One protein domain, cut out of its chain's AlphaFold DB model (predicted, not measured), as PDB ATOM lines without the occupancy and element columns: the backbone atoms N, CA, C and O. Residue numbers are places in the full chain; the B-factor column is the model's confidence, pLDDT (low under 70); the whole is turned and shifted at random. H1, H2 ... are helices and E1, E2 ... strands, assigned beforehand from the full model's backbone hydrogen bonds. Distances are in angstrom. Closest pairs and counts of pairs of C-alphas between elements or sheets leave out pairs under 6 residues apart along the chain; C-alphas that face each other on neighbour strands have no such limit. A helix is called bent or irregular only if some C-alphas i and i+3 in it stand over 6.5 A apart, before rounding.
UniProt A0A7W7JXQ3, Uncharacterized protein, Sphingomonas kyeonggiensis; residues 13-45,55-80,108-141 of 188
ATOM      1  N   TRP A  13      15.505 -62.872  36.969       96.19
ATOM      2  CA  TRP A  13      16.796 -62.327  36.548       96.19
ATOM      3  C   TRP A  13      16.630 -61.598  35.213       96.19
ATOM      4  O   TRP A  13      16.285 -62.216  34.206       96.19
ATOM      5  N   LEU A  14      16.885 -60.292  35.205       95.50
ATOM      6  CA  LEU A  14      16.841 -59.447  34.015       95.50
ATOM      7  C   LEU A  14      18.258 -59.092  33.570       95.50
ATOM      8  O   LEU A  14      19.096 -58.728  34.391       95.50
ATOM      9  N   LYS A  15      18.514 -59.173  32.260       96.94
ATOM     10  CA  LYS A  15      19.785 -58.753  31.661       96.94
ATOM     11  C   LYS A  15      19.762 -57.263  31.368       96.94
ATOM     12  O   LYS A  15      18.907 -56.804  30.614       96.94
ATOM     13  N   ILE A  16      20.707 -56.527  31.942       95.25
ATOM     14  CA  ILE A  16      20.806 -55.072  31.831       95.25
ATOM     15  C   ILE A  16      22.273 -54.729  31.599       95.25
ATOM     16  O   ILE A  16      23.109 -54.982  32.456       95.25
ATOM     17  N   MET A  17      22.594 -54.181  30.424       92.69
ATOM     18  CA  MET A  17      23.952 -53.717  30.088       92.69
ATOM     19  C   MET A  17      25.059 -54.776  30.280       92.69
ATOM     20  O   MET A  17      26.183 -54.453  30.641       92.69
ATOM     21  N   GLY A  18      24.746 -56.053  30.040       90.50
ATOM     22  CA  GLY A  18      25.688 -57.166  30.228       90.50
ATOM     23  C   GLY A  18      25.720 -57.752  31.643       90.50
ATOM     24  O   GLY A  18      26.237 -58.852  31.800       90.50
ATOM     25  N   ALA A  19      25.104 -57.091  32.625       94.62
ATOM     26  CA  ALA A  19      24.890 -57.611  33.974       94.62
ATOM     27  C   ALA A  19      23.549 -58.357  34.093       94.62
ATOM     28  O   ALA A  19      22.626 -58.139  33.300       94.62
ATOM     29  N   GLU A  20      23.411 -59.210  35.111       96.44
ATOM     30  CA  GLU A  20      22.138 -59.849  35.472       96.44
ATOM     31  C   GLU A  20      21.653 -59.329  36.822       96.44
ATOM     32  O   GLU A  20      22.401 -59.322  37.794       96.44
ATOM     33  N   ILE A  21      20.388 -58.920  36.916       96.75
ATOM     34  CA  ILE A  21      19.824 -58.341  38.139       96.75
ATOM     35  C   ILE A  21      18.544 -59.067  38.507       96.75
ATOM     36  O   ILE A  21      17.628 -59.196  37.695       96.75
ATOM     37  N   LEU A  22      18.476 -59.544  39.746       97.69
ATOM     38  CA  LEU A  22      17.310 -60.217  40.285       97.69
ATOM     39  C   LEU A  22      16.314 -59.183  40.795       97.69
ATOM     40  O   LEU A  22      16.555 -58.517  41.803       97.69
ATOM     41  N   PHE A  23      15.160 -59.100  40.146       97.19
ATOM     42  CA  PHE A  23      14.079 -58.221  40.563       97.19
ATOM     43  C   PHE A  23      12.900 -58.995  41.133       97.19
ATOM     44  O   PHE A  23      12.450 -59.995  40.575       97.19
ATOM     45  N   ALA A  24      12.334 -58.488  42.225       96.00
ATOM     46  CA  ALA A  24      11.004 -58.876  42.672       96.00
ATOM     47  C   ALA A  24       9.932 -58.328  41.708       96.00
ATOM     48  O   ALA A  24      10.123 -57.273  41.106       96.00
ATOM     49  N   PRO A  25       8.773 -58.984  41.562       94.12
ATOM     50  CA  PRO A  25       7.666 -58.428  40.787       94.12
ATOM     51  C   PRO A  25       7.148 -57.118  41.408       94.12
ATOM     52  O   PRO A  25       6.962 -57.029  42.623       94.12
ATOM     53  N   ILE A  26       6.822 -56.127  40.571       93.00
ATOM     54  CA  ILE A  26       6.152 -54.903  41.031       93.00
ATOM     55  C   ILE A  26       4.715 -55.243  41.443       93.00
ATOM     56  O   ILE A  26       3.848 -55.502  40.602       93.00
ATOM     57  N   ASP A  27       4.455 -55.231  42.749       91.69
ATOM     58  CA  ASP A  27       3.116 -55.364  43.314       91.69
ATOM     59  C   ASP A  27       2.531 -54.004  43.748       91.69
ATOM     60  O   ASP A  27       3.189 -52.959  43.750       91.69
ATOM     61  N   ARG A  28       1.248 -53.997  44.130       89.94
ATOM     62  CA  ARG A  28       0.576 -52.774  44.606       89.94
ATOM     63  C   ARG A  28       1.177 -52.215  45.896       89.94
ATOM     64  O   ARG A  28       1.037 -51.019  46.142       89.94
ATOM     65  N   GLY A  29       1.742 -53.062  46.754       92.31
ATOM     66  CA  GLY A  29       2.346 -52.641  48.015       92.31
ATOM     67  C   GLY A  29       3.645 -51.885  47.766       92.31
ATOM     68  O   GLY A  29       3.808 -50.779  48.272       92.31
ATOM     69  N   MET A  30       4.495 -52.451  46.916       93.50
ATOM     70  CA  MET A  30       5.747 -51.891  46.441       93.50
ATOM     71  C   MET A  30       5.511 -50.571  45.722       93.50
ATOM     72  O   MET A  30       6.048 -49.550  46.125       93.50
ATOM     73  N   PHE A  31       4.576 -50.531  44.769       93.25
ATOM     74  CA  PHE A  31       4.244 -49.288  44.073       93.25
ATOM     75  C   PHE A  31       3.805 -48.165  45.027       93.25
ATOM     76  O   PHE A  31       4.167 -47.003  44.855       93.25
ATOM     77  N   ARG A  32       3.030 -48.491  46.071       93.12
ATOM     78  CA  ARG A  32       2.618 -47.504  47.082       93.12
ATOM     79  C   ARG A  32       3.784 -47.021  47.941       93.12
ATOM     80  O   ARG A  32       3.772 -45.851  48.318       93.12
ATOM     81  N   ARG A  33       4.726 -47.898  48.297       93.56
ATOM     82  CA  ARG A  33       5.913 -47.539  49.087       93.56
ATOM     83  C   ARG A  33       6.877 -46.697  48.252       93.56
ATOM     84  O   ARG A  33       7.179 -45.587  48.680       93.56
ATOM     85  N   ALA A  34       7.184 -47.123  47.031       93.50
ATOM     86  CA  ALA A  34       7.958 -46.351  46.064       93.50
ATOM     87  C   ALA A  34       7.365 -44.955  45.819       93.50
ATOM     88  O   ALA A  34       8.076 -43.960  45.894       93.50
ATOM     89  N   ARG A  35       6.041 -44.845  45.636       92.19
ATOM     90  CA  ARG A  35       5.377 -43.539  45.484       92.19
ATOM     91  C   ARG A  35       5.555 -42.631  46.703       92.19
ATOM     92  O   ARG A  35       5.703 -41.426  46.533       92.19
ATOM     93  N   ARG A  36       5.491 -43.173  47.924       90.62
ATOM     94  CA  ARG A  36       5.714 -42.375  49.143       90.62
ATOM     95  C   ARG A  36       7.161 -41.894  49.220       90.62
ATOM     96  O   ARG A  36       7.361 -40.715  49.466       90.62
ATOM     97  N   ALA A  37       8.120 -42.775  48.941       90.69
ATOM     98  CA  ALA A  37       9.541 -42.436  48.933       90.69
ATOM     99  C   ALA A  37       9.882 -41.369  47.876       90.69
ATOM    100  O   ALA A  37      10.604 -40.424  48.171       90.69
ATOM    101  N   ALA A  38       9.308 -41.467  46.674       90.44
ATOM    102  CA  ALA A  38       9.485 -40.471  45.617       90.44
ATOM    103  C   ALA A  38       8.963 -39.083  46.024       90.44
ATOM    104  O   ALA A  38       9.632 -38.074  45.822       90.44
ATOM    105  N   LEU A  39       7.779 -39.028  46.645       88.69
ATOM    106  CA  LEU A  39       7.207 -37.769  47.139       88.69
ATOM    107  C   LEU A  39       8.021 -37.167  48.291       88.69
ATOM    108  O   LEU A  39       8.117 -35.947  48.386       88.69
ATOM    109  N   GLU A  40       8.586 -38.011  49.152       89.00
ATOM    110  CA  GLU A  40       9.469 -37.592  50.242       89.00
ATOM    111  C   GLU A  40      10.784 -37.006  49.707       89.00
ATOM    112  O   GLU A  40      11.189 -35.932  50.145       89.00
ATOM    113  N   LYS A  41      11.402 -37.648  48.705       85.50
ATOM    114  CA  LYS A  41      12.633 -37.170  48.050       85.50
ATOM    115  C   LYS A  41      12.478 -35.807  47.389       85.50
ATOM    116  O   LYS A  41      13.370 -34.977  47.503       85.50
ATOM    117  N   LEU A  42      11.344 -35.569  46.733       82.88
ATOM    118  CA  LEU A  42      11.057 -34.284  46.095       82.88
ATOM    119  C   LEU A  42      10.798 -33.157  47.098       82.88
ATOM    120  O   LEU A  42      10.536 -32.035  46.677       82.88
ATOM    121  N   GLY A  43      10.826 -33.440  48.406       67.94
ATOM    122  CA  GLY A  43      10.812 -32.408  49.434       67.94
ATOM    123  C   GLY A  43       9.632 -31.455  49.297       67.94
ATOM    124  O   GLY A  43       9.777 -30.282  49.622       67.94
ATOM    125  N   ARG A  44       8.474 -31.933  48.804       61.41
ATOM    126  CA  ARG A  44       7.242 -31.138  48.681       61.41
ATOM    127  C   ARG A  44       6.662 -30.851  50.073       61.41
ATOM    128  O   ARG A  44       5.561 -31.283  50.403       61.41
ATOM    129  N   SER A  45       7.420 -30.133  50.898       46.94
ATOM    130  CA  SER A  45       6.879 -29.233  51.899       46.94
ATOM    131  C   SER A  45       6.236 -28.068  51.157       46.94
ATOM    132  O   SER A  45       6.790 -27.554  50.191       46.94
ATOM    133  N   ALA A  55       5.870 -29.718  33.148       81.44
ATOM    134  CA  ALA A  55       6.484 -30.845  32.459       81.44
ATOM    135  C   ALA A  55       7.716 -31.363  33.215       81.44
ATOM    136  O   ALA A  55       7.747 -32.543  33.547       81.44
ATOM    137  N   GLU A  56       8.650 -30.485  33.582       83.50
ATOM    138  CA  GLU A  56       9.849 -30.843  34.363       83.50
ATOM    139  C   GLU A  56       9.458 -31.463  35.712       83.50
ATOM    140  O   GLU A  56       9.903 -32.550  36.060       83.50
ATOM    141  N   GLN A  57       8.473 -30.880  36.405       82.38
ATOM    142  CA  GLN A  57       7.971 -31.434  37.671       82.38
ATOM    143  C   GLN A  57       7.327 -32.825  37.539       82.38
ATOM    144  O   GLN A  57       7.207 -33.558  38.529       82.38
ATOM    145  N   LEU A  58       6.802 -33.161  36.355       85.00
ATOM    146  CA  LEU A  58       6.251 -34.483  36.063       85.00
ATOM    147  C   LEU A  58       7.355 -35.478  35.706       85.00
ATOM    148  O   LEU A  58       7.236 -36.640  36.095       85.00
ATOM    149  N   GLU A  59       8.394 -35.028  35.005       88.25
ATOM    150  CA  GLU A  59       9.590 -35.816  34.696       88.25
ATOM    151  C   GLU A  59      10.345 -36.172  35.980       88.25
ATOM    152  O   GLU A  59      10.505 -37.357  36.263       88.25
ATOM    153  N   ASP A  60      10.624 -35.197  36.851       88.56
ATOM    154  CA  ASP A  60      11.286 -35.420  38.145       88.56
ATOM    155  C   ASP A  60      10.510 -36.394  39.044       88.56
ATOM    156  O   ASP A  60      11.074 -37.233  39.750       88.56
ATOM    157  N   LEU A  61       9.175 -36.310  39.019       90.19
ATOM    158  CA  LEU A  61       8.317 -37.255  39.732       90.19
ATOM    159  C   LEU A  61       8.361 -38.655  39.118       90.19
ATOM    160  O   LEU A  61       8.273 -39.641  39.856       90.19
ATOM    161  N   GLY A  62       8.452 -38.740  37.791       92.12
ATOM    162  CA  GLY A  62       8.642 -39.984  37.058       92.12
ATOM    163  C   GLY A  62       9.950 -40.654  37.458       92.12
ATOM    164  O   GLY A  62       9.923 -41.790  37.933       92.12
ATOM    165  N   ASP A  63      11.055 -39.918  37.384       93.81
ATOM    166  CA  ASP A  63      12.392 -40.413  37.699       93.81
ATOM    167  C   ASP A  63      12.506 -40.829  39.167       93.81
ATOM    168  O   ASP A  63      12.925 -41.950  39.468       93.81
ATOM    169  N   ALA A  64      12.014 -40.004  40.098       94.12
ATOM    170  CA  ALA A  64      12.009 -40.344  41.521       94.12
ATOM    171  C   ALA A  64      11.175 -41.604  41.825       94.12
ATOM    172  O   ALA A  64      11.523 -42.396  42.714       94.12
ATOM    173  N   LEU A  65      10.064 -41.813  41.106       95.06
ATOM    174  CA  LEU A  65       9.238 -43.014  41.231       95.06
ATOM    175  C   LEU A  65       9.954 -44.245  40.670       95.06
ATOM    176  O   LEU A  65       9.958 -45.285  41.335       95.06
ATOM    177  N   SER A  66      10.538 -44.133  39.480       96.69
ATOM    178  CA  SER A  66      11.295 -45.202  38.830       96.69
ATOM    179  C   SER A  66      12.493 -45.627  39.670       96.69
ATOM    180  O   SER A  66      12.642 -46.813  39.964       96.69
ATOM    181  N   GLU A  67      13.270 -44.670  40.179       96.38
ATOM    182  CA  GLU A  67      14.388 -44.930  41.086       96.38
ATOM    183  C   GLU A  67      13.910 -45.669  42.340       96.38
ATOM    184  O   GLU A  67      14.461 -46.700  42.724       96.38
ATOM    185  N   SER A  68      12.823 -45.197  42.955       96.31
ATOM    186  CA  SER A  68      12.269 -45.829  44.154       96.31
ATOM    187  C   SER A  68      11.766 -47.253  43.884       96.31
ATOM    188  O   SER A  68      11.941 -48.133  44.727       96.31
ATOM    189  N   LEU A  69      11.176 -47.512  42.711       96.94
ATOM    190  CA  LEU A  69      10.760 -48.854  42.298       96.94
ATOM    191  C   LEU A  69      11.955 -49.784  42.089       96.94
ATOM    192  O   LEU A  69      11.904 -50.929  42.535       96.94
ATOM    193  N   ILE A  70      13.015 -49.303  41.439       97.31
ATOM    194  CA  ILE A  70      14.238 -50.076  41.209       97.31
ATOM    195  C   ILE A  70      14.890 -50.440  42.546       97.31
ATOM    196  O   ILE A  70      15.166 -51.615  42.789       97.31
ATOM    197  N   LEU A  71      15.072 -49.458  43.437       97.00
ATOM    198  CA  LEU A  71      15.681 -49.656  44.757       97.00
ATOM    199  C   LEU A  71      14.901 -50.654  45.618       97.00
ATOM    200  O   LEU A  71      15.489 -51.409  46.389       97.00
ATOM    201  N   GLU A  72      13.575 -50.658  45.511       96.19
ATOM    202  CA  GLU A  72      12.726 -51.556  46.287       96.19
ATOM    203  C   GLU A  72      12.603 -52.959  45.667       96.19
ATOM    204  O   GLU A  72      12.401 -53.957  46.376       96.19
ATOM    205  N   GLY A  73      12.697 -53.024  44.339       95.88
ATOM    206  CA  GLY A  73      12.532 -54.227  43.538       95.88
ATOM    207  C   GLY A  73      13.782 -55.095  43.463       95.88
ATOM    208  O   GLY A  73      13.653 -56.321  43.477       95.88
ATOM    209  N   ALA A  74      14.968 -54.489  43.394       97.00
ATOM    210  CA  ALA A  74      16.233 -55.205  43.265       97.00
ATOM    211  C   ALA A  74      16.530 -56.064  44.508       97.00
ATOM    212  O   ALA A  74      16.342 -55.637  45.650       97.00
ATOM    213  N   ARG A  75      16.979 -57.303  44.289       97.19
ATOM    214  CA  ARG A  75      17.273 -58.287  45.346       97.19
ATOM    215  C   ARG A  75      18.700 -58.800  45.321       97.19
ATOM    216  O   ARG A  75      19.200 -59.161  46.380       97.19
ATOM    217  N   ASP A  76      19.293 -58.877  44.138       97.38
ATOM    218  CA  ASP A  76      20.653 -59.357  43.919       97.38
ATOM    219  C   ASP A  76      21.130 -58.938  42.518       97.38
ATOM    220  O   ASP A  76      20.306 -58.563  41.676       97.38
ATOM    221  N   TRP A  77      22.431 -59.030  42.245       97.50
ATOM    222  CA  TRP A  77      22.989 -58.845  40.904       97.50
ATOM    223  C   TRP A  77      24.212 -59.732  40.638       97.50
ATOM    224  O   TRP A  77      24.807 -60.304  41.549       97.50
ATOM    225  N   ARG A  78      24.592 -59.853  39.370       95.25
ATOM    226  CA  ARG A  78      25.786 -60.556  38.890       95.25
ATOM    227  C   ARG A  78      26.436 -59.744  37.788       95.25
ATOM    228  O   ARG A  78      25.755 -58.998  37.087       95.25
ATOM    229  N   ASP A  79      27.745 -59.921  37.654       92.69
ATOM    230  CA  ASP A  79      28.552 -59.297  36.601       92.69
ATOM    231  C   ASP A  79      28.503 -57.757  36.624       92.69
ATOM    232  O   ASP A  79      28.674 -57.091  35.608       92.69
ATOM    233  N   VAL A  80      28.296 -57.184  37.816       93.31
ATOM    234  CA  VAL A  80      28.452 -55.750  38.084       93.31
ATOM    235  C   VAL A  80      29.845 -55.526  38.661       93.31
ATOM    236  O   VAL A  80      30.226 -56.155  39.651       93.31
ATOM    237  N   LEU A 108      22.440 -51.901  48.885       95.00
ATOM    238  CA  LEU A 108      21.572 -50.770  48.549       95.00
ATOM    239  C   LEU A 108      22.375 -49.492  48.253       95.00
ATOM    240  O   LEU A 108      21.967 -48.683  47.426       95.00
ATOM    241  N   GLU A 109      23.517 -49.321  48.917       95.81
ATOM    242  CA  GLU A 109      24.429 -48.194  48.699       95.81
ATOM    243  C   GLU A 109      25.110 -48.292  47.335       95.81
ATOM    244  O   GLU A 109      25.095 -47.328  46.571       95.81
ATOM    245  N   ASN A 110      25.602 -49.481  46.979       95.94
ATOM    246  CA  ASN A 110      26.203 -49.731  45.673       95.94
ATOM    247  C   ASN A 110      25.172 -49.582  44.555       95.94
ATOM    248  O   ASN A 110      25.477 -49.005  43.518       95.94
ATOM    249  N   LEU A 111      23.936 -50.044  44.765       96.31
ATOM    250  CA  LEU A 111      22.859 -49.859  43.796       96.31
ATOM    251  C   LEU A 111      22.565 -48.373  43.564       96.31
ATOM    252  O   LEU A 111      22.432 -47.958  42.420       96.31
ATOM    253  N   ARG A 112      22.520 -47.554  44.622       95.88
ATOM    254  CA  ARG A 112      22.365 -46.095  44.480       95.88
ATOM    255  C   ARG A 112      23.532 -45.463  43.730       95.88
ATOM    256  O   ARG A 112      23.298 -44.611  42.881       95.88
ATOM    257  N   ALA A 113      24.763 -45.886  44.014       94.62
ATOM    258  CA  ALA A 113      25.938 -45.402  43.298       94.62
ATOM    259  C   ALA A 113      25.866 -45.754  41.803       94.62
ATOM    260  O   ALA A 113      26.101 -44.893  40.963       94.62
ATOM    261  N   VAL A 114      25.455 -46.977  41.460       94.75
ATOM    262  CA  VAL A 114      25.267 -47.417  40.069       94.75
ATOM    263  C   VAL A 114      24.157 -46.623  39.367       94.75
ATOM    264  O   VAL A 114      24.329 -46.216  38.223       94.75
ATOM    265  N   LEU A 115      23.043 -46.347  40.051       95.88
ATOM    266  CA  LEU A 115      21.928 -45.564  39.499       95.88
ATOM    267  C   LEU A 115      22.210 -44.059  39.391       95.88
ATOM    268  O   LEU A 115      21.402 -43.347  38.804       95.88
ATOM    269  N   SER A 116      23.326 -43.565  39.938       95.25
ATOM    270  CA  SER A 116      23.735 -42.167  39.750       95.25
ATOM    271  C   SER A 116      24.180 -41.861  38.317       95.25
ATOM    272  O   SER A 116      24.141 -40.704  37.905       95.25
ATOM    273  N   ASP A 117      24.569 -42.886  37.549       94.31
ATOM    274  CA  ASP A 117      24.819 -42.744  36.119       94.31
ATOM    275  C   ASP A 117      23.471 -42.734  35.369       94.31
ATOM    276  O   ASP A 117      22.741 -43.734  35.408       94.31
ATOM    277  N   PRO A 118      23.127 -41.645  34.653       94.44
ATOM    278  CA  PRO A 118      21.851 -41.531  33.953       94.44
ATOM    279  C   PRO A 118      21.659 -42.601  32.870       94.44
ATOM    280  O   PRO A 118      20.531 -43.039  32.638       94.44
ATOM    281  N   ILE A 119      22.732 -43.063  32.220       95.94
ATOM    282  CA  ILE A 119      22.646 -44.100  31.181       95.94
ATOM    283  C   ILE A 119      22.261 -45.431  31.823       95.94
ATOM    284  O   ILE A 119      21.401 -46.161  31.318       95.94
ATOM    285  N   VAL A 120      22.877 -45.737  32.964       95.06
ATOM    286  CA  VAL A 120      22.574 -46.951  33.716       95.06
ATOM    287  C   VAL A 120      21.159 -46.881  34.277       95.06
ATOM    288  O   VAL A 120      20.394 -47.828  34.103       95.06
ATOM    289  N   PHE A 121      20.764 -45.750  34.861       97.06
ATOM    290  CA  PHE A 121      19.402 -45.534  35.341       97.06
ATOM    291  C   PHE A 121      18.352 -45.801  34.252       97.06
ATOM    292  O   PHE A 121      17.434 -46.596  34.468       97.06
ATOM    293  N   GLN A 122      18.523 -45.226  33.058       97.06
ATOM    294  CA  GLN A 122      17.609 -45.448  31.933       97.06
ATOM    295  C   GLN A 122      17.547 -46.920  31.510       97.06
ATOM    296  O   GLN A 122      16.467 -47.430  31.210       97.06
ATOM    297  N   ALA A 123      18.679 -47.631  31.512       97.06
ATOM    298  CA  ALA A 123      18.704 -49.056  31.190       97.06
ATOM    299  C   ALA A 123      17.913 -49.892  32.213       97.06
ATOM    300  O   ALA A 123      17.190 -50.818  31.834       97.06
ATOM    301  N   PHE A 124      18.005 -49.546  33.500       97.25
ATOM    302  CA  PHE A 124      17.211 -50.175  34.555       97.25
ATOM    303  C   PHE A 124      15.717 -49.866  34.419       97.25
ATOM    304  O   PHE A 124      14.890 -50.781  34.486       97.25
ATOM    305  N   ASP A 125      15.367 -48.600  34.201       96.81
ATOM    306  CA  ASP A 125      13.985 -48.160  34.019       96.81
ATOM    307  C   ASP A 125      13.328 -48.873  32.825       96.81
ATOM    308  O   ASP A 125      12.268 -49.496  32.962       96.81
ATOM    309  N   ALA A 126      14.019 -48.902  31.681       96.50
ATOM    310  CA  ALA A 126      13.564 -49.562  30.462       96.50
ATOM    311  C   ALA A 126      13.374 -51.079  30.627       96.50
ATOM    312  O   ALA A 126      12.430 -51.647  30.069       96.50
ATOM    313  N   ALA A 127      14.247 -51.749  31.385       96.25
ATOM    314  CA  ALA A 127      14.175 -53.194  31.586       96.25
ATOM    315  C   ALA A 127      13.110 -53.606  32.614       96.25
ATOM    316  O   ALA A 127      12.470 -54.649  32.456       96.25
ATOM    317  N   TYR A 128      12.904 -52.810  33.666       95.50
ATOM    318  CA  TYR A 128      12.107 -53.219  34.825       95.50
ATOM    319  C   TYR A 128      10.787 -52.451  34.977       95.50
ATOM    320  O   TYR A 128       9.719 -53.060  35.130       95.50
ATOM    321  N   VAL A 129      10.829 -51.121  34.905       95.62
ATOM    322  CA  VAL A 129       9.690 -50.248  35.227       95.62
ATOM    323  C   VAL A 129       8.800 -50.018  34.007       95.62
ATOM    324  O   VAL A 129       7.582 -50.205  34.093       95.62
ATOM    325  N   VAL A 130       9.381 -49.699  32.847       94.19
ATOM    326  CA  VAL A 130       8.642 -49.445  31.597       94.19
ATOM    327  C   VAL A 130       7.734 -50.620  31.208       94.19
ATOM    328  O   VAL A 130       6.550 -50.387  30.927       94.19
ATOM    329  N   PRO A 131       8.175 -51.897  31.256       93.06
ATOM    330  CA  PRO A 131       7.303 -53.021  30.928       93.06
ATOM    331  C   PRO A 131       6.129 -53.150  31.900       93.06
ATOM    332  O   PRO A 131       5.034 -53.563  31.513       93.06
ATOM    333  N   PHE A 132       6.321 -52.791  33.171       91.31
ATOM    334  CA  PHE A 132       5.231 -52.742  34.139       91.31
ATOM    335  C   PHE A 132       4.244 -51.615  33.830       91.31
ATOM    336  O   PHE A 132       3.039 -51.878  33.770       91.31
ATOM    337  N   ALA A 133       4.731 -50.402  33.567       89.94
ATOM    338  CA  ALA A 133       3.894 -49.260  33.212       89.94
ATOM    339  C   ALA A 133       3.063 -49.535  31.947       89.94
ATOM    340  O   ALA A 133       1.855 -49.284  31.926       89.94
ATOM    341  N   ALA A 134       3.671 -50.145  30.925       88.00
ATOM    342  CA  ALA A 134       2.986 -50.563  29.704       88.00
ATOM    343  C   ALA A 134       1.858 -51.574  29.987       88.00
ATOM    344  O   ALA A 134       0.740 -51.421  29.485       88.00
ATOM    345  N   ARG A 135       2.110 -52.576  30.844       86.56
ATOM    346  CA  ARG A 135       1.091 -53.558  31.260       86.56
ATOM    347  C   ARG A 135      -0.062 -52.913  32.027       86.56
ATOM    348  O   ARG A 135      -1.216 -53.268  31.787       86.56
ATOM    349  N   GLU A 136       0.215 -51.992  32.946       85.06
ATOM    350  CA  GLU A 136      -0.837 -51.289  33.693       85.06
ATOM    351  C   GLU A 136      -1.651 -50.357  32.786       85.06
ATOM    352  O   GLU A 136      -2.877 -50.307  32.906       85.06
ATOM    353  N   ARG A 137      -1.016 -49.690  31.813       80.69
ATOM    354  CA  ARG A 137      -1.718 -48.878  30.808       80.69
ATOM    355  C   ARG A 137      -2.675 -49.721  29.966       80.69
ATOM    356  O   ARG A 137      -3.822 -49.325  29.786       80.69
ATOM    357  N   ALA A 138      -2.238 -50.897  29.515       77.81
ATOM    358  CA  ALA A 138      -3.068 -51.815  28.734       77.81
ATOM    359  C   ALA A 138      -4.272 -52.359  29.528       77.81
ATOM    360  O   ALA A 138      -5.364 -52.493  28.981       77.81
ATOM    361  N   LYS A 139      -4.103 -52.638  30.829       75.06
ATOM    362  CA  LYS A 139      -5.218 -53.047  31.708       75.06
ATOM    363  C   LYS A 139      -6.240 -51.931  31.900       75.06
ATOM    364  O   LYS A 139      -7.434 -52.204  31.993       75.06
ATOM    365  N   ASN A 140      -5.782 -50.685  31.931       64.00
ATOM    366  CA  ASN A 140      -6.624 -49.501  32.043       64.00
ATOM    367  C   ASN A 140      -7.147 -49.043  30.672       64.00
ATOM    368  O   ASN A 140      -7.172 -47.843  30.421       64.00
ATOM    369  N   GLY A 141      -7.571 -49.973  29.801       51.16
ATOM    370  CA  GLY A 141      -7.980 -49.780  28.394       51.16
ATOM    371  C   GLY A 141      -9.106 -48.769  28.088       51.16
ATOM    372  O   GLY A 141      -9.686 -48.815  27.012       51.16
TER     373      GLY A 141
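What this domain is: This is residues 13 to 45, 55 to 80 and 108 to 141 of the 188 residues of an uncharacterized protein of Sphingomonas kyeonggiensis (UniProt A0A7W7JXQ3). A small antiparallel sheet of three strands, E1, E2 and E3, makes one end of the domain, and the long helix H2 runs through the middle and straight into its edge strand E3. H1 crosses H2 on one side, H4a crosses it on the opposite side, the short H3 meets it near the sheet, and the last residues, 134 to 141, stick out as an arm. The printed part has 93 residues with four named helices and three named strands, in the order E1 E2 H1 H2 E3 H3 H4; the sheet's order is E1 E2 E3, and the class is mostly helix. The whole is compact, with a radius of gyration of the C-alphas of 13.2 A and spans of 38 by 33 by 24 A.

Where its parts are: Find C-alpha 13 at (16.796, -62.327, 36.548), where E1, residues 13 to 16, begins. E2 follows at residues 19 to 23, 12.7 A long, and E3 is residues 74 to 78, 11.8 A. H1, residues 28 to 41, runs 20.0 A. Look next at C-alpha 56, at (9.849, -30.843, 34.363): from there H2 runs 25.3 A to residue 73. H3 is residues 108 to 115. H4, residues 118 to 139, was assigned as one helix by its hydrogen bonds but is bent, with C-alphas 127 and 130 6.7 A apart; its arms are H4a, residues 118 to 127, 14.2 A, and H4b, residues 130 to 139, 14.3 A, ending at C-alpha 139, (-5.218, -53.047, 31.708).

How they stand to each other: Begin at the hairpin of E1 and E2, where N 14 and O 21 are 2.8 A apart, within hydrogen-bond range. On E2's other side, N 22 and O 76 of E3 are also 2.8 A apart. H2, H3 and H4a each only graze this sheet, H4a with residues 120 to 127. H2 is the hub: it touches H1, closest at the C-alphas of Ala 34 and Ser 68, 4.7 A, opposite ways at a steep tilt of 52 degrees. With residues 66 to 70 alone it touches H4a, closest at the C-alphas of Ser 66 and Asp 125, 6.3 A, at a steep tilt of 67 degrees. With residues 67 to 71 alone it touches H3, closest at the C-alphas of Leu 71 and Leu 108, 7.1 A. H1 and H4a are apart. In H1, H2, H3, H4a and H4b every O i to N i+4 pair is within hydrogen-bond range.

The domain as a whole: The farthest C-alphas, Ser 45 and Asp 79, are 40.1 A apart. Residues 46 to 54 and 81 to 107 are not printed, with gaps of 19.5 A and 13.5 A between C-alphas. The links printed whole are tight. Confidence is under 70 at residues 43 to 45 and 140 to 141.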